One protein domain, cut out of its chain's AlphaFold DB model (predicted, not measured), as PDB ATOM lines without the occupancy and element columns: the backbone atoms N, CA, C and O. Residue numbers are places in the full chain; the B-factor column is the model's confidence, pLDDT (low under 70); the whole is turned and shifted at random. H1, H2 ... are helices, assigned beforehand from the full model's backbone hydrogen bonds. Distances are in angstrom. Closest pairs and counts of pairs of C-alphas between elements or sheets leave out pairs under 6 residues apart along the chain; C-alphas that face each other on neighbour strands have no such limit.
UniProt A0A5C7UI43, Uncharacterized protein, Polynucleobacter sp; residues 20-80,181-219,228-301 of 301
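This is residues 20 to 80, 181 to 219 and 228 to 301 of the 301 residues of an uncharacterized protein of Polynucleobacter sp (UniProt A0A5C7UI43). The long helix H8 runs out like an arm from the end of H5, and residues 291 to 301, of which 291 to 300 belong to H8, stick out from a body of crossed helices. In the core of that body H5 and the long H7 cross nearly at right angles and H1 packs beside the first half of H5; farther out, H6 packs on both H5 and H7, and the crossed pair H2 and H4, with the short H3 near H2, lies past the last residues of H7, where H2 meets H7 at their ends. The printed part has 174 residues with eight named helices, H1 to H8 in order along the chain, and no named strand; its class is all helix. It is compact, with a radius of gyration of the C-alphas of 17.4 A, and spans 57 by 46 by 35 A.

H8, the longest helix, has residues 273 to 300 and measures 40.7 A from C-alpha 273 at (122.726, 123.509, 106.701) to C-alpha 300 at (153.799, 107.542, 85.850). H7, residues 229 to 254, is 37.1 A long, and H5, residues 186 to 201, is 22.3 A. H1 has residues 25 to 33 and begins at C-alpha 25, (120.760, 104.501, 92.378). H2 has residues 37 to 47, H3 residues 54 to 58, H4 residues 64 to 74 and H6 residues 207 to 213.

H8 touches H5 with residues 273 to 280 alone, about perpendicular at 75 degrees; the closest C-alphas, of Ala 200 and Pro 273, are 4.6 A apart. H5 and H7 are the hub, touching four helices each. They touch about perpendicular at 81 degrees, the closest C-alphas being Ala 192 and Ala 247, 4.6 A. H1 touches H5 at a shallow tilt of 25 degrees, the same way, closest at C-alphas 32 and 193, 7.2 A. H6 touches H7 about perpendicular at 88 degrees, with C-alphas 208 and 237 closest at 4.2 A. H2 touches H4, only just about perpendicular at 73 degrees, closest at C-alphas 42 and 68, 5.3 A. H3 is close to H2 but not clearly touching, with C-alphas 41 and 56 closest at 6.9 A. H4 and H8 are apart. In each of the eight helices every O i to N i+4 pair is within hydrogen-bond range.

The C-alphas of Asp 228 and Asn 301 are the two farthest apart, 61.6 A. Residues 81 to 180 are not printed, with 25.2 A between C-alphas 80 and 181, nor are residues 220 to 227, with 18.6 A between C-alphas 219 and 228. The link from H7 to H8, residues 255 to 272, is long. The mean pLDDT of the printed part is 93.5; residues 218 to 219, 228 to 230 and 301 are under 70.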
ATOM      1  N   VAL A  20     127.586  92.925  90.421       87.62
ATOM      2  CA  VAL A  20     126.520  93.890  90.701       87.62
ATOM      3  C   VAL A  20     125.839  94.264  89.392       87.62
ATOM      4  O   VAL A  20     126.499  94.620  88.414       87.62
ATOM      5  N   GLU A  21     124.511  94.210  89.369       83.88
ATOM      6  CA  GLU A  21     123.728  94.800  88.285       83.88
ATOM      7  C   GLU A  21     123.909  96.325  88.297       83.88
ATOM      8  O   GLU A  21     123.657  96.980  89.312       83.88
ATOM      9  N   GLU A  22     124.364  96.904  87.183       81.88
ATOM     10  CA  GLU A  22     124.618  98.342  87.108       81.88
ATOM     11  C   GLU A  22     123.321  99.133  87.308       81.88
ATOM     12  O   GLU A  22     122.402  99.067  86.494       81.88
ATOM     13  N   HIS A  23     123.264  99.931  88.375       89.19
ATOM     14  CA  HIS A  23     122.128 100.805  88.632       89.19
ATOM     15  C   HIS A  23     122.580 102.171  89.144       89.19
ATOM     16  O   HIS A  23     123.350 102.281  90.100       89.19
ATOM     17  N   ARG A  24     122.046 103.246  88.549       89.25
ATOM     18  CA  ARG A  24     122.415 104.631  88.905       89.25
ATOM     19  C   ARG A  24     122.121 104.969  90.370       89.25
ATOM     20  O   ARG A  24     122.808 105.801  90.953       89.25
ATOM     21  N   LEU A  25     121.131 104.306  90.972       94.44
ATOM     22  CA  LEU A  25     120.760 104.501  92.378       94.44
ATOM     23  C   LEU A  25     121.904 104.223  93.352       94.44
ATOM     24  O   LEU A  25     121.997 104.927  94.348       94.44
ATOM     25  N   TYR A  26     122.830 103.309  93.062       94.88
ATOM     26  CA  TYR A  26     123.951 103.091  93.978       94.88
ATOM     27  C   TYR A  26     124.881 104.305  94.086       94.88
ATOM     28  O   TYR A  26     125.428 104.569  95.158       94.88
ATOM     29  N   ARG A  27     125.017 105.099  93.011       95.00
ATOM     30  CA  ARG A  27     125.722 106.384  93.096       95.00
ATOM     31  C   ARG A  27     125.002 107.339  94.032       95.00
ATOM     32  O   ARG A  27     125.647 107.989  94.845       95.00
ATOM     33  N   PHE A  28     123.680 107.414  93.930       96.75
ATOM     34  CA  PHE A  28     122.891 108.271  94.806       96.75
ATOM     35  C   PHE A  28     122.930 107.790  96.255       96.75
ATOM     36  O   PHE A  28     123.051 108.628  97.136       96.75
ATOM     37  N   TRP A  29     122.934 106.480  96.514       97.56
ATOM     38  CA  TRP A  29     123.111 105.941  97.863       97.56
ATOM     39  C   TRP A  29     124.411 106.460  98.487       97.56
ATOM     40  O   TRP A  29     124.386 107.054  99.562       97.56
ATOM     41  N   PHE A  30     125.528 106.332  97.763       97.31
ATOM     42  CA  PHE A  30     126.828 106.846  98.192       97.31
ATOM     43  C   PHE A  30     126.795 108.350  98.524       97.31
ATOM     44  O   PHE A  30     127.315 108.772  99.556       97.31
ATOM     45  N   GLU A  31     126.164 109.172  97.680       96.75
ATOM     46  CA  GLU A  31     126.093 110.621  97.920       96.75
ATOM     47  C   GLU A  31     125.121 110.994  99.052       96.75
ATOM     48  O   GLU A  31     125.410 111.906  99.824       96.75
ATOM     49  N   PHE A  32     124.002 110.280  99.203       98.25
ATOM     50  CA  PHE A  32     123.043 110.509 100.285       98.25
ATOM     51  C   PHE A  32     123.607 110.141 101.657       98.25
ATOM     52  O   PHE A  32     123.319 110.846 102.622       98.25
ATOM     53  N   LEU A  33     124.459 109.114 101.750       98.19
ATOM     54  CA  LEU A  33     125.203 108.820 102.982       98.19
ATOM     55  C   LEU A  33     126.076 110.007 103.399       98.19
ATOM     56  O   LEU A  33     126.104 110.376 104.568       98.19
ATOM     57  N   ALA A  34     126.723 110.674 102.437       97.19
ATOM     58  CA  ALA A  34     127.524 111.866 102.711       97.19
ATOM     59  C   ALA A  34     126.688 113.090 103.139       97.19
ATOM     60  O   ALA A  34     127.249 114.064 103.641       97.19
ATOM     61  N   LEU A  35     125.370 113.058 102.924       97.88
ATOM     62  CA  LEU A  35     124.419 114.108 103.298       97.88
ATOM     63  C   LEU A  35     123.544 113.726 104.507       97.88
ATOM     64  O   LEU A  35     122.683 114.512 104.899       97.88
ATOM     65  N   SER A  36     123.739 112.543 105.099       98.50
ATOM     66  CA  SER A  36     122.975 112.084 106.262       98.50
ATOM     67  C   SER A  36     123.600 112.586 107.569       98.50
ATOM     68  O   SER A  36     124.760 112.268 107.852       98.50
ATOM     69  N   PRO A  37     122.848 113.322 108.412       98.50
ATOM     70  CA  PRO A  37     123.349 113.756 109.713       98.50
ATOM     71  C   PRO A  37     123.628 112.597 110.677       98.50
ATOM     72  O   PRO A  37     124.624 112.649 111.396       98.50
ATOM     73  N   SER A  38     122.822 111.529 110.675       98.56
ATOM     74  CA  SER A  38     123.109 110.352 111.512       98.56
ATOM     75  C   SER A  38     124.361 109.596 111.050       98.56
ATOM     76  O   SER A  38     125.151 109.156 111.885       98.56
ATOM     77  N   TYR A  39     124.605 109.508 109.739       98.62
ATOM     78  CA  TYR A  39     125.825 108.899 109.203       98.62
ATOM     79  C   TYR A  39     127.085 109.711 109.544       98.62
ATOM     80  O   TYR A  39     128.131 109.149 109.870       98.62
ATOM     81  N   GLU A  40     126.990 111.045 109.530       98.38
ATOM     82  CA  GLU A  40     128.069 111.920 110.004       98.38
ATOM     83  C   GLU A  40     128.330 111.744 111.510       98.38
ATOM     84  O   GLU A  40     129.490 111.736 111.930       98.38
ATOM     85  N   LEU A  41     127.294 111.541 112.331       98.38
ATOM     86  CA  LEU A  41     127.477 111.206 113.748       98.38
ATOM     87  C   LEU A  41     128.204 109.871 113.929       98.38
ATOM     88  O   LEU A  41     129.116 109.793 114.750       98.38
ATOM     89  N   ALA A  42     127.870 108.850 113.134       98.56
ATOM     90  CA  ALA A  42     128.586 107.573 113.142       98.56
ATOM     91  C   ALA A  42     130.065 107.751 112.763       98.56
ATOM     92  O   ALA A  42     130.951 107.245 113.457       98.56
ATOM     93  N   ARG A  43     130.355 108.570 111.740       98.12
ATOM     94  CA  ARG A  43     131.728 108.944 111.375       98.12
ATOM     95  C   ARG A  43     132.473 109.580 112.542       98.12
ATOM     96  O   ARG A  43     133.605 109.184 112.829       98.12
ATOM     97  N   ARG A  44     131.871 110.568 113.211       97.62
ATOM     98  CA  ARG A  44     132.488 111.246 114.362       97.62
ATOM     99  C   ARG A  44     132.719 110.285 115.507       97.62
ATOM    100  O   ARG A  44     133.839 110.226 115.997       97.62
ATOM    101  N   TYR A  45     131.712 109.487 115.851       98.19
ATOM    102  CA  TYR A  45     131.791 108.476 116.897       98.19
ATOM    103  C   TYR A  45     132.972 107.529 116.659       98.19
ATOM    104  O   TYR A  45     133.793 107.327 117.551       98.19
ATOM    105  N   ARG A  46     133.131 106.999 115.438       97.31
ATOM    106  CA  ARG A  46     134.274 106.134 115.101       97.31
ATOM    107  C   ARG A  46     135.605 106.889 115.101       97.31
ATOM    108  O   ARG A  46     136.583 106.389 115.650       97.31
ATOM    109  N   SER A  47     135.635 108.111 114.574       95.81
ATOM    110  CA  SER A  47     136.851 108.938 114.519       95.81
ATOM    111  C   SER A  47     137.367 109.334 115.909       95.81
ATOM    112  O   SER A  47     138.573 109.440 116.113       95.81
ATOM    113  N   THR A  48     136.472 109.531 116.879       95.69
ATOM    114  CA  THR A  48     136.815 109.919 118.256       95.69
ATOM    115  C   THR A  48     136.820 108.742 119.233       95.69
ATOM    116  O   THR A  48     136.885 108.954 120.447       95.69
ATOM    117  N   LYS A  49     136.765 107.498 118.733       94.69
ATOM    118  CA  LYS A  49     136.729 106.268 119.547       94.69
ATOM    119  C   LYS A  49     135.607 106.287 120.599       94.69
ATOM    120  O   LYS A  49     135.819 105.958 121.761       94.69
ATOM    121  N   GLY A  50     134.422 106.722 120.182       93.50
ATOM    122  CA  GLY A  50     133.195 106.770 120.978       93.50
ATOM    123  C   GLY A  50     132.977 108.058 121.773       93.50
ATOM    124  O   GLY A  50     131.953 108.200 122.434       93.50
ATOM    125  N   ARG A  51     133.906 109.019 121.717       94.50
ATOM    126  CA  ARG A  51     133.826 110.271 122.486       94.50
ATOM    127  C   ARG A  51     133.156 111.373 121.667       94.50
ATOM    128  O   ARG A  51     133.831 112.117 120.956       94.50
ATOM    129  N   LEU A  52     131.829 111.449 121.722       95.94
ATOM    130  CA  LEU A  52     131.062 112.537 121.102       95.94
ATOM    131  C   LEU A  52     131.012 113.774 122.008       95.94
ATOM    132  O   LEU A  52     131.156 113.670 123.227       95.94
ATOM    133  N   THR A  53     130.792 114.949 121.413       96.25
ATOM    134  CA  THR A  53     130.462 116.150 122.193       96.25
ATOM    135  C   THR A  53     129.080 115.995 122.830       96.25
ATOM    136  O   THR A  53     128.296 115.130 122.430       96.25
ATOM    137  N   LYS A  54     128.753 116.842 123.813       96.19
ATOM    138  CA  LYS A  54     127.429 116.814 124.457       96.19
ATOM    139  C   LYS A  54     126.310 117.056 123.441       96.19
ATOM    140  O   LYS A  54     125.279 116.394 123.498       96.19
ATOM    141  N   GLU A  55     126.536 117.956 122.489       95.06
ATOM    142  CA  GLU A  55     125.589 118.311 121.431       95.06
ATOM    143  C   GLU A  55     125.363 117.142 120.467       95.06
ATOM    144  O   GLU A  55     124.222 116.848 120.110       95.06
ATOM    145  N   ASP A  56     126.434 116.444 120.075       96.19
ATOM    146  CA  ASP A  56     126.353 115.276 119.196       96.19
ATOM    147  C   ASP A  56     125.706 114.074 119.893       96.19
ATOM    148  O   ASP A  56     124.883 113.389 119.287       96.19
ATOM    149  N   ALA A  57     126.009 113.855 121.175       96.38
ATOM    150  CA  ALA A  57     125.382 112.808 121.976       96.38
ATOM    151  C   ALA A  57     123.874 113.053 122.174       96.38
ATOM    152  O   ALA A  57     123.079 112.121 122.066       96.38
ATOM    153  N   ALA A  58     123.462 114.305 122.407       96.31
ATOM    154  CA  ALA A  58     122.065 114.664 122.671       96.31
ATOM    155  C   ALA A  58     121.127 114.463 121.469       96.31
ATOM    156  O   ALA A  58     119.912 114.363 121.639       96.31
ATOM    157  N   ARG A  59     121.675 114.424 120.251       96.25
ATOM    158  CA  ARG A  59     120.907 114.275 119.009       96.25
ATOM    159  C   ARG A  59     121.022 112.889 118.379       96.25
ATOM    160  O   ARG A  59     120.578 112.730 117.246       96.25
ATOM    161  N   LEU A  60     121.624 111.912 119.061       97.19
ATOM    162  CA  LEU A  60     121.704 110.546 118.548       97.19
ATOM    163  C   LEU A  60     120.297 109.976 118.310       97.19
ATOM    164  O   LEU A  60     119.417 110.127 119.163       97.19
ATOM    165  N   PRO A  61     120.052 109.324 117.161       97.31
ATOM    166  CA  PRO A  61     118.784 108.658 116.938       97.31
ATOM    167  C   PRO A  61     118.677 107.411 117.829       97.31
ATOM    168  O   PRO A  61     119.681 106.807 118.199       97.31
ATOM    169  N   ALA A  62     117.453 106.988 118.140       97.00
ATOM    170  CA  ALA A  62     117.213 105.830 119.008       97.00
ATOM    171  C   ALA A  62     117.781 104.514 118.437       97.00
ATOM    172  O   ALA A  62     118.086 103.591 119.181       97.00
ATOM    173  N   ASP A  63     117.926 104.433 117.115       97.44
ATOM    174  CA  ASP A  63     118.482 103.306 116.367       97.44
ATOM    175  C   ASP A  63     119.917 103.581 115.880       97.44
ATOM    176  O   ASP A  63     120.309 103.149 114.796       97.44
ATOM    177  N   PHE A  64     120.712 104.327 116.657       98.19
ATOM    178  CA  PHE A  64     122.072 104.706 116.265       98.19
ATOM    179  C   PHE A  64     123.001 103.511 116.021       98.19
ATOM    180  O   PHE A  64     123.820 103.577 115.107       98.19
ATOM    181  N   ASP A  65     122.831 102.400 116.743       97.81
ATOM    182  CA  ASP A  65     123.607 101.173 116.515       97.81
ATOM    183  C   ASP A  65     123.455 100.661 115.081       97.81
ATOM    184  O   ASP A  65     124.439 100.313 114.429       97.81
ATOM    185  N   ARG A  66     122.241 100.738 114.522       97.88
ATOM    186  CA  ARG A  66     122.010 100.386 113.120       97.88
ATOM    187  C   ARG A  66     122.775 101.312 112.178       97.88
ATOM    188  O   ARG A  66     123.298 100.864 111.164       97.88
ATOM    189  N   VAL A  67     122.847 102.602 112.492       98.38
ATOM    190  CA  VAL A  67     123.610 103.563 111.684       98.38
ATOM    191  C   VAL A  67     125.115 103.291 111.777       98.38
ATOM    192  O   VAL A  67     125.810 103.381 110.765       98.38
ATOM    193  N   LEU A  68     125.615 102.903 112.956       98.31
ATOM    194  CA  LEU A  68     127.002 102.481 113.150       98.31
ATOM    195  C   LEU A  68     127.339 101.236 112.322       98.31
ATOM    196  O   LEU A  68     128.356 101.246 111.637       98.31
ATOM    197  N   GLU A  69     126.473 100.219 112.296       97.81
ATOM    198  CA  GLU A  69     126.660  99.030 111.448       97.81
ATOM    199  C   GLU A  69     126.805  99.400 109.966       97.81
ATOM    200  O   GLU A  69     127.695  98.902 109.269       97.81
ATOM    201  N   ILE A  70     125.939 100.293 109.471       97.94
ATOM    202  CA  ILE A  70     126.007 100.763 108.084       97.94
ATOM    203  C   ILE A  70     127.302 101.533 107.850       97.94
ATOM    204  O   ILE A  70     127.953 101.302 106.835       97.94
ATOM    205  N   TYR A  71     127.711 102.397 108.781       98.25
ATOM    206  CA  TYR A  71     128.969 103.130 108.680       98.25
ATOM    207  C   TYR A  71     130.190 102.208 108.661       98.25
ATOM    208  O   TYR A  71     131.070 102.381 107.820       98.25
ATOM    209  N   ASP A  72     130.241 101.203 109.531       97.06
ATOM    210  CA  ASP A  72     131.355 100.252 109.589       97.06
ATOM    211  C   ASP A  72     131.461  99.441 108.292       97.06
ATOM    212  O   ASP A  72     132.554  99.155 107.794       97.06
ATOM    213  N   THR A  73     130.307  99.145 107.695       95.12
ATOM    214  CA  THR A  73     130.206  98.382 106.455       95.12
ATOM    215  C   THR A  73     130.563  99.232 105.224       95.12
ATOM    216  O   THR A  73     131.426  98.869 104.418       95.12
ATOM    217  N   PHE A  74     129.943 100.406 105.076       96.88
ATOM    218  CA  PHE A  74     130.102 101.286 103.912       96.88
ATOM    219  C   PHE A  74     131.368 102.150 103.977       96.88
ATOM    220  O   PHE A  74     131.910 102.511 102.930       96.88
ATOM    221  N   GLY A  75     131.864 102.454 105.176       96.56
ATOM    222  CA  GLY A  75     133.068 103.244 105.427       96.56
ATOM    223  C   GLY A  75     132.874 104.762 105.323       96.56
ATOM    224  O   GLY A  75     131.778 105.288 105.126       96.56
ATOM    225  N   ASN A  76     133.975 105.509 105.441       96.19
ATOM    226  CA  ASN A  76     133.948 106.973 105.421       96.19
ATOM    227  C   ASN A  76     133.724 107.557 104.008       96.19
ATOM    228  O   ASN A  76     134.663 108.038 103.381       96.19
ATOM    229  N   VAL A  77     132.483 107.583 103.512       95.75
ATOM    230  CA  VAL A  77     132.151 108.088 102.159       95.75
ATOM    231  C   VAL A  77     132.540 109.557 101.898       95.75
ATOM    232  O   VAL A  77     132.549 109.994 100.748       95.75
ATOM    233  N   GLN A  78     132.861 110.337 102.940       94.25
ATOM    234  CA  GLN A  78     133.383 111.705 102.799       94.25
ATOM    235  C   GLN A  78     134.811 111.724 102.223       94.25
ATOM    236  O   GLN A  78     135.200 112.696 101.582       94.25
ATOM    237  N   GLU A  79     135.570 110.647 102.432       94.94
ATOM    238  CA  GLU A  79     136.973 110.486 102.029       94.94
ATOM    239  C   GLU A  79     137.130 109.323 101.043       94.94
ATOM    240  O   GLU A  79     138.118 108.591 101.044       94.94
ATOM    241  N   PHE A  80     136.139 109.159 100.166       94.75
ATOM    242  CA  PHE A  80     136.234 108.281  99.012       94.75
ATOM    243  C   PHE A  80     135.793 108.991  97.733       94.75
ATOM    244  O   PHE A  80     134.846 109.780  97.712       94.75
ATOM    245  N   ASP A 181     113.674  99.746  96.317       88.31
ATOM    246  CA  ASP A 181     112.832  99.880  95.132       88.31
ATOM    247  C   ASP A 181     113.703 100.293  93.933       88.31
ATOM    248  O   ASP A 181     114.417 101.302  93.986       88.31
ATOM    249  N   LYS A 182     113.676  99.493  92.858       83.81
ATOM    250  CA  LYS A 182     114.388  99.783  91.602       83.81
ATOM    251  C   LYS A 182     113.544 100.617  90.632       83.81
ATOM    252  O   LYS A 182     114.120 101.313  89.799       83.81
ATOM    253  N   ASP A 183     112.221 100.607  90.783       83.62
ATOM    254  CA  ASP A 183     111.258 101.250  89.882       83.62
ATOM    255  C   ASP A 183     110.884 102.671  90.331       83.62
ATOM    256  O   ASP A 183     110.054 103.347  89.714       83.62
ATOM    257  N   VAL A 184     111.525 103.176  91.392       87.94
ATOM    258  CA  VAL A 184     111.323 104.550  91.849       87.94
ATOM    259  C   VAL A 184     111.630 105.550  90.731       87.94
ATOM    260  O   VAL A 184     112.605 105.433  89.984       87.94
ATOM    261  N   HIS A 185     110.841 106.623  90.659       89.12
ATOM    262  CA  HIS A 185     111.087 107.709  89.719       89.12
ATOM    263  C   HIS A 185     112.440 108.389  90.009       89.12
ATOM    264  O   HIS A 185     112.530 109.297  90.835       89.12
ATOM    265  N   VAL A 186     113.492 108.013  89.276       90.50
ATOM    266  CA  VAL A 186     114.879 108.459  89.520       90.50
ATOM    267  C   VAL A 186     115.023 109.983  89.521       90.50
ATOM    268  O   VAL A 186     115.727 110.519  90.373       90.50
ATOM    269  N   GLN A 187     114.312 110.706  88.646       90.75
ATOM    270  CA  GLN A 187     114.325 112.179  88.667       90.75
ATOM    271  C   GLN A 187     113.916 112.760  90.026       90.75
ATOM    272  O   GLN A 187     114.524 113.715  90.484       90.75
ATOM    273  N   ASN A 188     112.949 112.156  90.719       91.62
ATOM    274  CA  ASN A 188     112.536 112.616  92.042       91.62
ATOM    275  C   ASN A 188     113.679 112.489  93.070       91.62
ATOM    276  O   ASN A 188     113.830 113.356  93.927       91.62
ATOM    277  N   ILE A 189     114.495 111.434  92.960       95.38
ATOM    278  CA  ILE A 189     115.694 111.225  93.786       95.38
ATOM    279  C   ILE A 189     116.771 112.263  93.447       95.38
ATOM    280  O   ILE A 189     117.381 112.821  94.358       95.38
ATOM    281  N   ILE A 190     116.964 112.558  92.157       94.88
ATOM    282  CA  ILE A 190     117.885 113.601  91.684       94.88
ATOM    283  C   ILE A 190     117.468 114.965  92.238       94.88
ATOM    284  O   ILE A 190     118.278 115.623  92.881       94.88
ATOM    285  N   ASP A 191     116.206 115.358  92.061       94.69
ATOM    286  CA  ASP A 191     115.682 116.641  92.537       94.69
ATOM    287  C   ASP A 191     115.816 116.767  94.061       94.69
ATOM    288  O   ASP A 191     116.203 117.814  94.574       94.69
ATOM    289  N   ALA A 192     115.520 115.688  94.795       96.56
ATOM    290  CA  ALA A 192     115.682 115.641  96.244       96.56
ATOM    291  C   ALA A 192     117.145 115.854  96.652       96.56
ATOM    292  O   ALA A 192     117.434 116.696  97.504       96.56
ATOM    293  N   MET A 193     118.075 115.139  96.015       97.12
ATOM    294  CA  MET A 193     119.499 115.286  96.297       97.12
ATOM    295  C   MET A 193     119.997 116.698  95.972       97.12
ATOM    296  O   MET A 193     120.711 117.278  96.785       97.12
ATOM    297  N   SER A 194     119.592 117.264  94.831       96.94
ATOM    298  CA  SER A 194     119.949 118.628  94.429       96.94
ATOM    299  C   SER A 194     119.502 119.647  95.473       96.94
ATOM    300  O   SER A 194     120.319 120.435  95.938       96.94
ATOM    301  N   VAL A 195     118.244 119.581  95.928       98.00
ATOM    302  CA  VAL A 195     117.724 120.499  96.955       98.00
ATOM    303  C   VAL A 195     118.517 120.393  98.258       98.00
ATOM    304  O   VAL A 195     118.873 121.417  98.841       98.00
ATOM    305  N   LEU A 196     118.832 119.177  98.715       98.12
ATOM    306  CA  LEU A 196     119.602 118.977  99.946       98.12
ATOM    307  C   LEU A 196     121.053 119.456  99.810       98.12
ATOM    308  O   LEU A 196     121.580 120.102 100.715       98.12
ATOM    309  N   TRP A 197     121.684 119.181  98.669       97.69
ATOM    310  CA  TRP A 197     123.050 119.608  98.386       97.69
ATOM    311  C   TRP A 197     123.157 121.132  98.300       97.69
ATOM    312  O   TRP A 197     124.043 121.716  98.919       97.69
ATOM    313  N   ILE A 198     122.231 121.802  97.606       97.62
ATOM    314  CA  ILE A 198     122.225 123.269  97.518       97.62
ATOM    315  C   ILE A 198     121.903 123.884  98.876       97.62
ATOM    316  O   ILE A 198     122.569 124.837  99.271       97.62
ATOM    317  N   ARG A 199     120.973 123.299  99.645       98.12
ATOM    318  CA  ARG A 199     120.707 123.742 101.021       98.12
ATOM    319  C   ARG A 199     121.964 123.700 101.891       98.12
ATOM    320  O   ARG A 199     122.153 124.593 102.706       98.12
ATOM    321  N   ALA A 200     122.819 122.695 101.716       97.12
ATOM    322  CA  ALA A 200     124.111 122.613 102.392       97.12
ATOM    323  C   ALA A 200     125.135 123.622 101.842       97.12
ATOM    324  O   ALA A 200     125.867 124.252 102.597       97.12
ATOM    325  N   ALA A 201     125.204 123.788 100.520       96.19
ATOM    326  CA  ALA A 201     126.164 124.676  99.866       96.19
ATOM    327  C   ALA A 201     125.840 126.173 100.044       96.19
ATOM    328  O   ALA A 201     126.734 127.011  99.895       96.19
ATOM    329  N   ARG A 202     124.576 126.507 100.323       96.62
ATOM    330  CA  ARG A 202     124.030 127.863 100.494       96.62
ATOM    331  C   ARG A 202     123.069 127.905 101.696       96.62
ATOM    332  O   ARG A 202     121.850 127.932 101.516       96.62
ATOM    333  N   PRO A 203     123.591 127.845 102.934       96.69
ATOM    334  CA  PRO A 203     122.761 127.765 104.139       96.69
ATOM    335  C   PRO A 203     121.911 129.025 104.387       96.69
ATOM    336  O   PRO A 203     120.856 128.940 105.018       96.69
ATOM    337  N   ASP A 204     122.357 130.168 103.868       97.06
ATOM    338  CA  ASP A 204     121.744 131.496 103.939       97.06
ATOM    339  C   ASP A 204     120.607 131.709 102.927       97.06
ATOM    340  O   ASP A 204     119.766 132.590 103.112       97.06
ATOM    341  N   TRP A 205     120.533 130.886 101.878       96.56
ATOM    342  CA  TRP A 205     119.503 131.020 100.853       96.56
ATOM    343  C   TRP A 205     118.115 130.650 101.376       96.56
ATOM    344  O   TRP A 205     117.914 129.665 102.101       96.56
ATOM    345  N   ARG A 206     117.121 131.423 100.935       96.00
ATOM    346  CA  ARG A 206     115.701 131.127 101.135       96.00
ATOM    347  C   ARG A 206     115.294 129.926 100.284       96.00
ATOM    348  O   ARG A 206     115.880 129.642  99.241       96.00
ATOM    349  N   LEU A 207     114.249 129.219 100.709       95.38
ATOM    350  CA  LEU A 207     113.815 127.991 100.038       95.38
ATOM    351  C   LEU A 207     113.357 128.225  98.593       95.38
ATOM    352  O   LEU A 207     113.576 127.355  97.760       95.38
ATOM    353  N   TRP A 208     112.767 129.379  98.269       93.69
ATOM    354  CA  TRP A 208     112.410 129.683  96.881       93.69
ATOM    355  C   TRP A 208     113.648 129.836  95.979       93.69
ATOM    356  O   TRP A 208     113.621 129.325  94.866       93.69
ATOM    357  N   GLN A 209     114.747 130.424  96.475       94.62
ATOM    358  CA  GLN A 209     116.008 130.566  95.724       94.62
ATOM    359  C   GLN A 209     116.615 129.193  95.427       94.62
ATOM    360  O   GLN A 209     117.050 128.908  94.316       94.62
ATOM    361  N   ILE A 210     116.579 128.295  96.419       96.44
ATOM    362  CA  ILE A 210     117.006 126.900  96.247       96.44
ATOM    363  C   ILE A 210     116.113 126.188  95.222       96.44
ATOM    364  O   ILE A 210     116.611 125.430  94.392       96.44
ATOM    365  N   GLY A 211     114.800 126.421  95.278       94.44
ATOM    366  CA  GLY A 211     113.832 125.857  94.341       94.44
ATOM    367  C   GLY A 211     114.061 126.303  92.902       94.44
ATOM    368  O   GLY A 211     113.974 125.479  91.991       94.44
ATOM    369  N   GLU A 212     114.377 127.582  92.713       92.44
ATOM    370  CA  GLU A 212     114.688 128.181  91.417       92.44
ATOM    371  C   GLU A 212     115.969 127.580  90.834       92.44
ATOM    372  O   GLU A 212     115.951 127.051  89.721       92.44
ATOM    373  N   GLU A 213     117.040 127.534  91.631       94.25
ATOM    374  CA  GLU A 213     118.323 126.943  91.243       94.25
ATOM    375  C   GLU A 213     118.191 125.446  90.912       94.25
ATOM    376  O   GLU A 213     118.728 124.955  89.917       94.25
ATOM    377  N   CYS A 214     117.399 124.709  91.699       93.31
ATOM    378  CA  CYS A 214     117.094 123.299  91.443       93.31
ATOM    379  C   CYS A 214     116.078 123.083  90.311       93.31
ATOM    380  O   CYS A 214     115.768 121.935  89.991       93.31
ATOM    381  N   LYS A 215     115.534 124.154  89.715       91.25
ATOM    382  CA  LYS A 215     114.504 124.113  88.666       91.25
ATOM    383  C   LYS A 215     113.281 123.281  89.067       91.25
ATOM    384  O   LYS A 215     112.715 122.553  88.245       91.25
ATOM    385  N   ILE A 216     112.854 123.389  90.326       87.62
ATOM    386  CA  ILE A 216     111.665 122.704  90.840       87.62
ATOM    387  C   ILE A 216     110.425 123.315  90.185       87.62
ATOM    388  O   ILE A 216     110.018 124.431  90.495       87.62
ATOM    389  N   LYS A 217     109.808 122.578  89.258       76.06
ATOM    390  CA  LYS A 217     108.620 123.034  88.523       76.06
ATOM    391  C   LYS A 217     107.340 122.418  89.068       76.06
ATOM    392  O   LYS A 217     107.309 121.256  89.474       76.06
ATOM    393  N   LYS A 218     106.245 123.176  88.980       64.62
ATOM    394  CA  LYS A 218     104.883 122.666  89.171       64.62
ATOM    395  C   LYS A 218     104.540 121.718  88.019       64.62
ATOM    396  O   LYS A 218     104.530 122.118  86.862       64.62
ATOM    397  N   THR A 219     104.224 120.462  88.327       54.59
ATOM    398  CA  THR A 219     103.899 119.430  87.324       54.59
ATOM    399  C   THR A 219     102.517 119.599  86.682       54.59
ATOM    400  O   THR A 219     102.174 118.861  85.765       54.59
ATOM    401  N   ASP A 228      99.933 136.498  90.584       65.44
ATOM    402  CA  ASP A 228     100.949 137.380  91.174       65.44
ATOM    403  C   ASP A 228     102.319 136.710  91.466       65.44
ATOM    404  O   ASP A 228     102.403 135.603  92.013       65.44
ATOM    405  N   ALA A 229     103.425 137.394  91.143       62.59
ATOM    406  CA  ALA A 229     104.794 136.898  91.331       62.59
ATOM    407  C   ALA A 229     105.060 136.429  92.778       62.59
ATOM    408  O   ALA A 229     105.805 135.469  93.006       62.59
ATOM    409  N   PHE A 230     104.396 137.057  93.755       61.06
ATOM    410  CA  PHE A 230     104.448 136.665  95.162       61.06
ATOM    411  C   PHE A 230     103.870 135.259  95.422       61.06
ATOM    412  O   PHE A 230     104.480 134.453  96.137       61.06
ATOM    413  N   ASP A 231     102.741 134.915  94.800       72.38
ATOM    414  CA  ASP A 231     102.097 133.602  94.936       72.38
ATOM    415  C   ASP A 231     102.909 132.489  94.262       72.38
ATOM    416  O   ASP A 231     103.004 131.362  94.775       72.38
ATOM    417  N   SER A 232     103.563 132.820  93.148       77.00
ATOM    418  CA  SER A 232     104.502 131.932  92.460       77.00
ATOM    419  C   SER A 232     105.726 131.619  93.330       77.00
ATOM    420  O   SER A 232     106.082 130.445  93.495       77.00
ATOM    421  N   MET A 233     106.309 132.631  93.983       81.94
ATOM    422  CA  MET A 233     107.433 132.463  94.913       81.94
ATOM    423  C   MET A 233     107.049 131.611  96.133       81.94
ATOM    424  O   MET A 233     107.755 130.661  96.482       81.94
ATOM    425  N   ARG A 234     105.894 131.890  96.755       85.81
ATOM    426  CA  ARG A 234     105.396 131.124  97.910       85.81
ATOM    427  C   ARG A 234     105.114 129.665  97.549       85.81
ATOM    428  O   ARG A 234     105.413 128.758  98.331       85.81
ATOM    429  N   THR A 235     104.560 129.419  96.364       87.31
ATOM    430  CA  THR A 235     104.330 128.064  95.848       87.31
ATOM    431  C   THR A 235     105.649 127.311  95.676       87.31
ATOM    432  O   THR A 235     105.770 126.170  96.133       87.31
ATOM    433  N   LEU A 236     106.652 127.949  95.068       89.81
ATOM    434  CA  LEU A 236     107.982 127.371  94.879       89.81
ATOM    435  C   LEU A 236     108.659 127.042  96.216       89.81
ATOM    436  O   LEU A 236     109.209 125.952  96.385       89.81
ATOM    437  N   GLU A 237     108.562 127.941  97.194       93.69
ATOM    438  CA  GLU A 237     109.057 127.725  98.553       93.69
ATOM    439  C   GLU A 237     108.409 126.501  99.216       93.69
ATOM    440  O   GLU A 237     109.114 125.631  99.737       93.69
ATOM    441  N   GLN A 238     107.082 126.362  99.143       93.19
ATOM    442  CA  GLN A 238     106.382 125.197  99.697       93.19
ATOM    443  C   GLN A 238     106.797 123.888  99.014       93.19
ATOM    444  O   GLN A 238     107.006 122.872  99.686       93.19
ATOM    445  N   MET A 239     106.921 123.889  97.684       93.44
ATOM    446  CA  MET A 239     107.366 122.715  96.929       93.44
ATOM    447  C   MET A 239     108.794 122.316  97.306       93.44
ATOM    448  O   MET A 239     109.064 121.134  97.535       93.44
ATOM    449  N   THR A 240     109.684 123.298  97.434       96.06
ATOM    450  CA  THR A 240     111.081 123.082  97.821       96.06
ATOM    451  C   THR A 240     111.186 122.585  99.255       96.06
ATOM    452  O   THR A 240     111.913 121.631  99.510       96.06
ATOM    453  N   SER A 241     110.391 123.131 100.178       96.81
ATOM    454  CA  SER A 241     110.292 122.648 101.562       96.81
ATOM    455  C   SER A 241     109.911 121.164 101.626       96.81
ATOM    456  O   SER A 241     110.577 120.360 102.285       96.81
ATOM    457  N   ARG A 242     108.880 120.760 100.868       95.94
ATOM    458  CA  ARG A 242     108.463 119.350 100.774       95.94
ATOM    459  C   ARG A 242     109.579 118.479 100.201       95.94
ATOM    460  O   ARG A 242     109.852 117.415 100.750       95.94
ATOM    461  N   LYS A 243     110.241 118.940  99.137       96.69
ATOM    462  CA  LYS A 243     111.343 118.213  98.499       96.69
ATOM    463  C   LYS A 243     112.546 118.054  99.430       96.69
ATOM    464  O   LYS A 243     113.088 116.958  99.519       96.69
ATOM    465  N   LEU A 244     112.908 119.105 100.166       97.94
ATOM    466  CA  LEU A 244     113.977 119.087 101.163       97.94
ATOM    467  C   LEU A 244     113.678 118.063 102.261       97.94
ATOM    468  O   LEU A 244     114.533 117.251 102.600       97.94
ATOM    469  N   LYS A 245     112.440 118.042 102.765       97.62
ATOM    470  CA  LYS A 245     111.996 117.049 103.751       97.62
ATOM    471  C   LYS A 245     112.106 115.619 103.213       97.62
ATOM    472  O   LYS A 245     112.629 114.749 103.904       97.62
ATOM    473  N   THR A 246     111.667 115.378 101.976       96.88
ATOM    474  CA  THR A 246     111.845 114.080 101.304       96.88
ATOM    475  C   THR A 246     113.322 113.705 101.192       96.88
ATOM    476  O   THR A 246     113.683 112.570 101.487       96.88
ATOM    477  N   ALA A 247     114.184 114.648 100.812       98.06
ATOM    478  CA  ALA A 247     115.617 114.413 100.684       98.06
ATOM    479  C   ALA A 247     116.272 114.028 102.015       98.06
ATOM    480  O   ALA A 247     117.069 113.093 102.055       98.06
ATOM    481  N   MET A 248     115.891 114.696 103.109       98.31
ATOM    482  CA  MET A 248     116.351 114.353 104.456       98.31
ATOM    483  C   MET A 248     115.946 112.928 104.847       98.31
ATOM    484  O   MET A 248     116.758 112.192 105.401       98.31
ATOM    485  N   TYR A 249     114.718 112.509 104.529       98.25
ATOM    486  CA  TYR A 249     114.269 111.138 104.796       98.25
ATOM    487  C   TYR A 249     115.034 110.110 103.966       98.25
ATOM    488  O   TYR A 249     115.434 109.084 104.504       98.25
ATOM    489  N   ILE A 250     115.299 110.400 102.689       98.38
ATOM    490  CA  ILE A 250     116.121 109.531 101.840       98.38
ATOM    491  C   ILE A 250     117.529 109.380 102.426       98.38
ATOM    492  O   ILE A 250     118.012 108.254 102.527       98.38
ATOM    493  N   ALA A 251     118.165 110.480 102.841       98.56
ATOM    494  CA  ALA A 251     119.496 110.453 103.448       98.56
ATOM    495  C   ALA A 251     119.521 109.589 104.720       98.56
ATOM    496  O   ALA A 251     120.355 108.700 104.868       98.56
ATOM    497  N   GLU A 252     118.561 109.803 105.616       98.62
ATOM    498  CA  GLU A 252     118.486 109.091 106.892       98.62
ATOM    499  C   GLU A 252     118.094 107.613 106.732       98.62
ATOM    500  O   GLU A 252     118.588 106.765 107.476       98.62
ATOM    501  N   ASN A 253     117.262 107.262 105.749       98.38
ATOM    502  CA  ASN A 253     116.987 105.861 105.425       98.38
ATOM    503  C   ASN A 253     118.199 105.179 104.770       98.38
ATOM    504  O   ASN A 253     118.490 104.023 105.084       98.38
ATOM    505  N   ALA A 254     118.960 105.895 103.932       98.31
ATOM    506  CA  ALA A 254     120.206 105.385 103.359       98.31
ATOM    507  C   ALA A 254     121.201 104.981 104.455       98.31
ATOM    508  O   ALA A 254     121.794 103.904 104.373       98.31
ATOM    509  N   ALA A 255     121.307 105.794 105.513       98.44
ATOM    510  CA  ALA A 255     122.136 105.531 106.689       98.44
ATOM    511  C   ALA A 255     121.662 104.341 107.545       98.44
ATOM    512  O   ALA A 255     122.387 103.898 108.426       98.44
ATOM    513  N   ARG A 256     120.471 103.796 107.272       97.81
ATOM    514  CA  ARG A 256     119.913 102.583 107.904       97.81
ATOM    515  C   ARG A 256     119.986 101.351 107.003       97.81
ATOM    516  O   ARG A 256     119.532 100.268 107.382       97.81
ATOM    517  N   GLY A 257     120.554 101.505 105.809       96.69
ATOM    518  CA  GLY A 257     120.635 100.442 104.818       96.69
ATOM    519  C   GLY A 257     119.387 100.323 103.937       96.69
ATOM    520  O   GLY A 257     119.257  99.337 103.222       96.69
ATOM    521  N   ILE A 258     118.458 101.286 103.997       96.62
ATOM    522  CA  ILE A 258     117.171 101.234 103.296       96.62
ATOM    523  C   ILE A 258     117.155 102.322 102.224       96.62
ATOM    524  O   ILE A 258     116.801 103.472 102.481       96.62
ATOM    525  N   PHE A 259     117.538 101.974 101.000       96.69
ATOM    526  CA  PHE A 259     117.617 102.947  99.915       96.69
ATOM    527  C   PHE A 259     117.144 102.367  98.582       96.69
ATOM    528  O   PHE A 259     117.508 101.241  98.263       96.69
ATOM    529  N   PRO A 260     116.418 103.138  97.755       96.31
ATOM    530  CA  PRO A 260     115.843 104.448  98.052       96.31
ATOM    531  C   PRO A 260     114.586 104.305  98.924       96.31
ATOM    532  O   PRO A 260     113.768 103.423  98.701       96.31
ATOM    533  N   SER A 261     114.401 105.189  99.907       96.44
ATOM    534  CA  SER A 261     113.153 105.241 100.677       96.44
ATOM    535  C   SER A 261     112.815 106.662 101.102       96.44
ATOM    536  O   SER A 261     113.636 107.369 101.681       96.44
ATOM    537  N   GLN A 262     111.579 107.075 100.821       95.12
ATOM    538  CA  GLN A 262     111.033 108.390 101.178       95.12
ATOM    539  C   GLN A 262     110.178 108.344 102.447       95.12
ATOM    540  O   GLN A 262     109.643 109.373 102.868       95.12
ATOM    541  N   ALA A 263     110.020 107.158 103.042       96.19
ATOM    542  CA  ALA A 263     109.273 106.989 104.277       96.19
ATOM    543  C   ALA A 263     109.935 107.794 105.399       96.19
ATOM    544  O   ALA A 263     111.160 107.850 105.495       96.19
ATOM    545  N   LYS A 264     109.130 108.413 106.266       97.00
ATOM    546  CA  LYS A 264     109.651 109.097 107.451       97.00
ATOM    547  C   LYS A 264     110.340 108.059 108.359       97.00
ATOM    548  O   LYS A 264     109.647 107.145 108.808       97.00
ATOM    549  N   PRO A 265     111.643 108.199 108.670       95.44
ATOM    550  CA  PRO A 265     112.302 107.313 109.626       95.44
ATOM    551  C   PRO A 265     111.672 107.453 111.020       95.44
ATOM    552  O   PRO A 265     111.227 108.543 111.394       95.44
ATOM    553  N   LYS A 266     111.648 106.366 111.803       93.94
ATOM    554  CA  LYS A 266     111.095 106.375 113.173       93.94
ATOM    555  C   LYS A 266     111.831 107.373 114.073       93.94
ATOM    556  O   LYS A 266     111.198 108.154 114.775       93.94
ATOM    557  N   SER A 267     113.157 107.362 113.997       94.25
ATOM    558  CA  SER A 267     114.056 108.341 114.599       94.25
ATOM    559  C   SER A 267     114.975 108.869 113.504       94.25
ATOM    560  O   SER A 267     115.300 108.133 112.577       94.25
ATOM    561  N   TYR A 268     115.335 110.147 113.549       95.38
ATOM    562  CA  TYR A 268     116.264 110.751 112.599       95.38
ATOM    563  C   TYR A 268     116.849 112.029 113.176       95.38
ATOM    564  O   TYR A 268     116.259 112.670 114.048       95.38
ATOM    565  N   VAL A 269     117.999 112.412 112.645       97.12
ATOM    566  CA  VAL A 269     118.718 113.601 113.087       97.12
ATOM    567  C   VAL A 269     118.346 114.777 112.192       97.12
ATOM    568  O   VAL A 269     118.306 114.668 110.963       97.12
ATOM    569  N   LYS A 270     118.044 115.926 112.803       95.94
ATOM    570  CA  LYS A 270     117.717 117.142 112.054       95.94
ATOM    571  C   LYS A 270     118.942 117.606 111.266       95.94
ATOM    572  O   LYS A 270     120.044 117.679 111.796       95.94
ATOM    573  N   PHE A 271     118.718 117.944 110.003       97.44
ATOM    574  CA  PHE A 271     119.750 118.474 109.126       97.44
ATOM    575  C   PHE A 271     120.087 119.923 109.498       97.44
ATOM    576  O   PHE A 271     119.190 120.771 109.520       97.44
ATOM    577  N   ASP A 272     121.366 120.202 109.755       97.88
ATOM    578  CA  ASP A 272     121.895 121.556 109.933       97.88
ATOM    579  C   ASP A 272     122.639 122.000 108.655       97.88
ATOM    580  O   ASP A 272     123.722 121.491 108.349       97.88
ATOM    581  N   PRO A 273     122.089 122.970 107.900       97.56
ATOM    582  CA  PRO A 273     122.726 123.509 106.701       97.56
ATOM    583  C   PRO A 273     124.134 124.064 106.935       97.56
ATOM    584  O   PRO A 273     124.999 123.913 106.076       97.56
ATOM    585  N   THR A 274     124.384 124.687 108.087       97.94
ATOM    586  CA  THR A 274     125.669 125.328 108.394       97.94
ATOM    587  C   THR A 274     126.737 124.282 108.694       97.94
ATOM    588  O   THR A 274     127.873 124.389 108.225       97.94
ATOM    589  N   GLU A 275     126.371 123.240 109.443       97.44
ATOM    590  CA  GLU A 275     127.217 122.069 109.679       97.44
ATOM    591  C   GLU A 275     127.605 121.409 108.348       97.44
ATOM    592  O   GLU A 275     128.791 121.227 108.053       97.44
ATOM    593  N   PHE A 276     126.613 121.117 107.504       97.75
ATOM    594  CA  PHE A 276     126.840 120.432 106.235       97.75
ATOM    595  C   PHE A 276     127.556 121.290 105.194       97.75
ATOM    596  O   PHE A 276     128.305 120.742 104.388       97.75
ATOM    597  N   SER A 277     127.440 122.618 105.253       97.88
ATOM    598  CA  SER A 277     128.270 123.524 104.452       97.88
ATOM    599  C   SER A 277     129.764 123.303 104.721       97.88
ATOM    600  O   SER A 277     130.562 123.122 103.796       97.88
ATOM    601  N   LYS A 278     130.147 123.210 106.004       97.81
ATOM    602  CA  LYS A 278     131.537 122.949 106.416       97.81
ATOM    603  C   LYS A 278     131.999 121.557 105.988       97.81
ATOM    604  O   LYS A 278     133.126 121.410 105.512       97.81
ATOM    605  N   ILE A 279     131.145 120.543 106.140       96.69
ATOM    606  CA  ILE A 279     131.447 119.160 105.734       96.69
ATOM    607  C   ILE A 279     131.655 119.076 104.218       96.69
ATOM    608  O   ILE A 279     132.677 118.555 103.772       96.69
ATOM    609  N   LEU A 280     130.745 119.642 103.419       95.06
ATOM    610  CA  LEU A 280     130.851 119.621 101.960       95.06
ATOM    611  C   LEU A 280     132.059 120.397 101.443       95.06
ATOM    612  O   LEU A 280     132.687 119.954 100.480       95.06
ATOM    613  N   SER A 281     132.416 121.515 102.079       95.81
ATOM    614  CA  SER A 281     133.640 122.253 101.749       95.81
ATOM    615  C   SER A 281     134.880 121.369 101.942       95.81
ATOM    616  O   SER A 281     135.684 121.210 101.017       95.81
ATOM    617  N   LYS A 282     134.978 120.680 103.090       96.50
ATOM    618  CA  LYS A 282     136.066 119.729 103.376       96.50
ATOM    619  C   LYS A 282     136.088 118.557 102.390       96.50
ATOM    620  O   LYS A 282     137.141 118.282 101.816       96.50
ATOM    621  N   LYS A 283     134.939 117.915 102.133       95.25
ATOM    622  CA  LYS A 283     134.805 116.833 101.139       95.25
ATOM    623  C   LYS A 283     135.256 117.300  99.756       95.25
ATOM    624  O   LYS A 283     136.021 116.612  99.093       95.25
ATOM    625  N   THR A 284     134.826 118.481  99.316       94.44
ATOM    626  CA  THR A 284     135.177 119.022  97.992       94.44
ATOM    627  C   THR A 284     136.679 119.280  97.867       94.44
ATOM    628  O   THR A 284     137.282 118.903  96.857       94.44
ATOM    629  N   ALA A 285     137.303 119.860  98.897       96.44
ATOM    630  CA  ALA A 285     138.751 120.057  98.934       96.44
ATOM    631  C   ALA A 285     139.505 118.717  98.880       96.44
ATOM    632  O   ALA A 285     140.435 118.563  98.084       96.44
ATOM    633  N   TRP A 286     139.059 117.729  99.663       96.94
ATOM    634  CA  TRP A 286     139.622 116.380  99.659       96.94
ATOM    635  C   TRP A 286     139.485 115.708  98.284       96.94
ATOM    636  O   TRP A 286     140.480 115.244  97.732       96.94
ATOM    637  N   ILE A 287     138.297 115.752  97.666       94.94
ATOM    638  CA  ILE A 287     138.044 115.198  96.325       94.94
ATOM    639  C   ILE A 287     138.990 115.814  95.293       94.94
ATOM    640  O   ILE A 287     139.521 115.097  94.445       94.94
ATOM    641  N   LYS A 288     139.193 117.138  95.329       95.44
ATOM    642  CA  LYS A 288     140.093 117.825  94.392       95.44
ATOM    643  C   LYS A 288     141.528 117.313  94.537       95.44
ATOM    644  O   LYS A 288     142.149 116.990  93.525       95.44
ATOM    645  N   LYS A 289     142.019 117.200  95.775       96.31
ATOM    646  CA  LYS A 289     143.357 116.673  96.081       96.31
ATOM    647  C   LYS A 289     143.508 115.221  95.624       96.31
ATOM    648  O   LYS A 289     144.476 114.888  94.948       96.31
ATOM    649  N   GLU A 290     142.531 114.375  95.933       95.44
ATOM    650  CA  GLU A 290     142.597 112.947  95.627       95.44
ATOM    651  C   GLU A 290     142.519 112.661  94.123       95.44
ATOM    652  O   GLU A 290     143.251 111.821  93.600       95.44
ATOM    653  N   LYS A 291     141.690 113.410  93.386       93.88
ATOM    654  CA  LYS A 291     141.654 113.318  91.920       93.88
ATOM    655  C   LYS A 291     142.994 113.692  91.291       93.88
ATOM    656  O   LYS A 291     143.421 113.005  90.368       93.88
ATOM    657  N   ALA A 292     143.641 114.757  91.772       93.62
ATOM    658  CA  ALA A 292     144.959 115.159  91.284       93.62
ATOM    659  C   ALA A 292     145.992 114.048  91.525       93.62
ATOM    660  O   ALA A 292     146.641 113.616  90.575       93.62
ATOM    661  N   ARG A 293     146.029 113.493  92.745       93.69
ATOM    662  CA  ARG A 293     146.914 112.380  93.121       93.69
ATOM    663  C   ARG A 293     146.763 111.165  92.197       93.69
ATOM    664  O   ARG A 293     147.755 110.620  91.723       93.69
ATOM    665  N   ILE A 294     145.528 110.739  91.917       90.88
ATOM    666  CA  ILE A 294     145.257 109.582  91.042       90.88
ATOM    667  C   ILE A 294     145.669 109.866  89.593       90.88
ATOM    668  O   ILE A 294     146.205 108.988  88.920       90.88
ATOM    669  N   LEU A 295     145.417 111.079  89.095       88.81
ATOM    670  CA  LEU A 295     145.794 111.458  87.732       88.81
ATOM    671  C   LEU A 295     147.310 111.564  87.558       88.81
ATOM    672  O   LEU A 295     147.808 111.209  86.497       88.81
ATOM    673  N   GLU A 296     148.041 112.023  88.573       90.56
ATOM    674  CA  GLU A 296     149.507 112.022  88.577       90.56
ATOM    675  C   GLU A 296     150.066 110.598  88.564       90.56
ATOM    676  O   GLU A 296     150.904 110.282  87.724       90.56
ATOM    677  N   GLN A 297     149.539 109.703  89.406       86.94
ATOM    678  CA  GLN A 297     149.939 108.290  89.405       86.94
ATOM    679  C   GLN A 297     149.670 107.602  88.062       86.94
ATOM    680  O   GLN A 297     150.476 106.798  87.611       86.94
ATOM    681  N   ALA A 298     148.566 107.942  87.395       84.00
ATOM    682  CA  ALA A 298     148.229 107.395  86.084       84.00
ATOM    683  C   ALA A 298     149.107 107.922  84.932       84.00
ATOM    684  O   ALA A 298     148.998 107.402  83.830       84.00
ATOM    685  N   LYS A 299     149.920 108.967  85.150       82.00
ATOM    686  CA  LYS A 299     150.914 109.447  84.170       82.00
ATOM    687  C   LYS A 299     152.276 108.772  84.330       82.00
ATOM    688  O   LYS A 299     153.085 108.841  83.414       82.00
ATOM    689  N   LEU A 300     152.541 108.211  85.509       74.50
ATOM    690  CA  LEU A 300     153.799 107.542  85.850       74.50
ATOM    691  C   LEU A 300     153.789 106.047  85.492       74.50
ATOM    692  O   LEU A 300     154.850 105.432  85.475       74.50
ATOM    693  N   ASN A 301     152.605 105.491  85.212       58.50
ATOM    694  CA  ASN A 301     152.363 104.112  84.782       58.50
ATOM    695  C   ASN A 301     151.922 104.080  83.318       58.50
ATOM    696  O   ASN A 301     152.220 103.071  82.646       58.50
TER     697      ASN A 301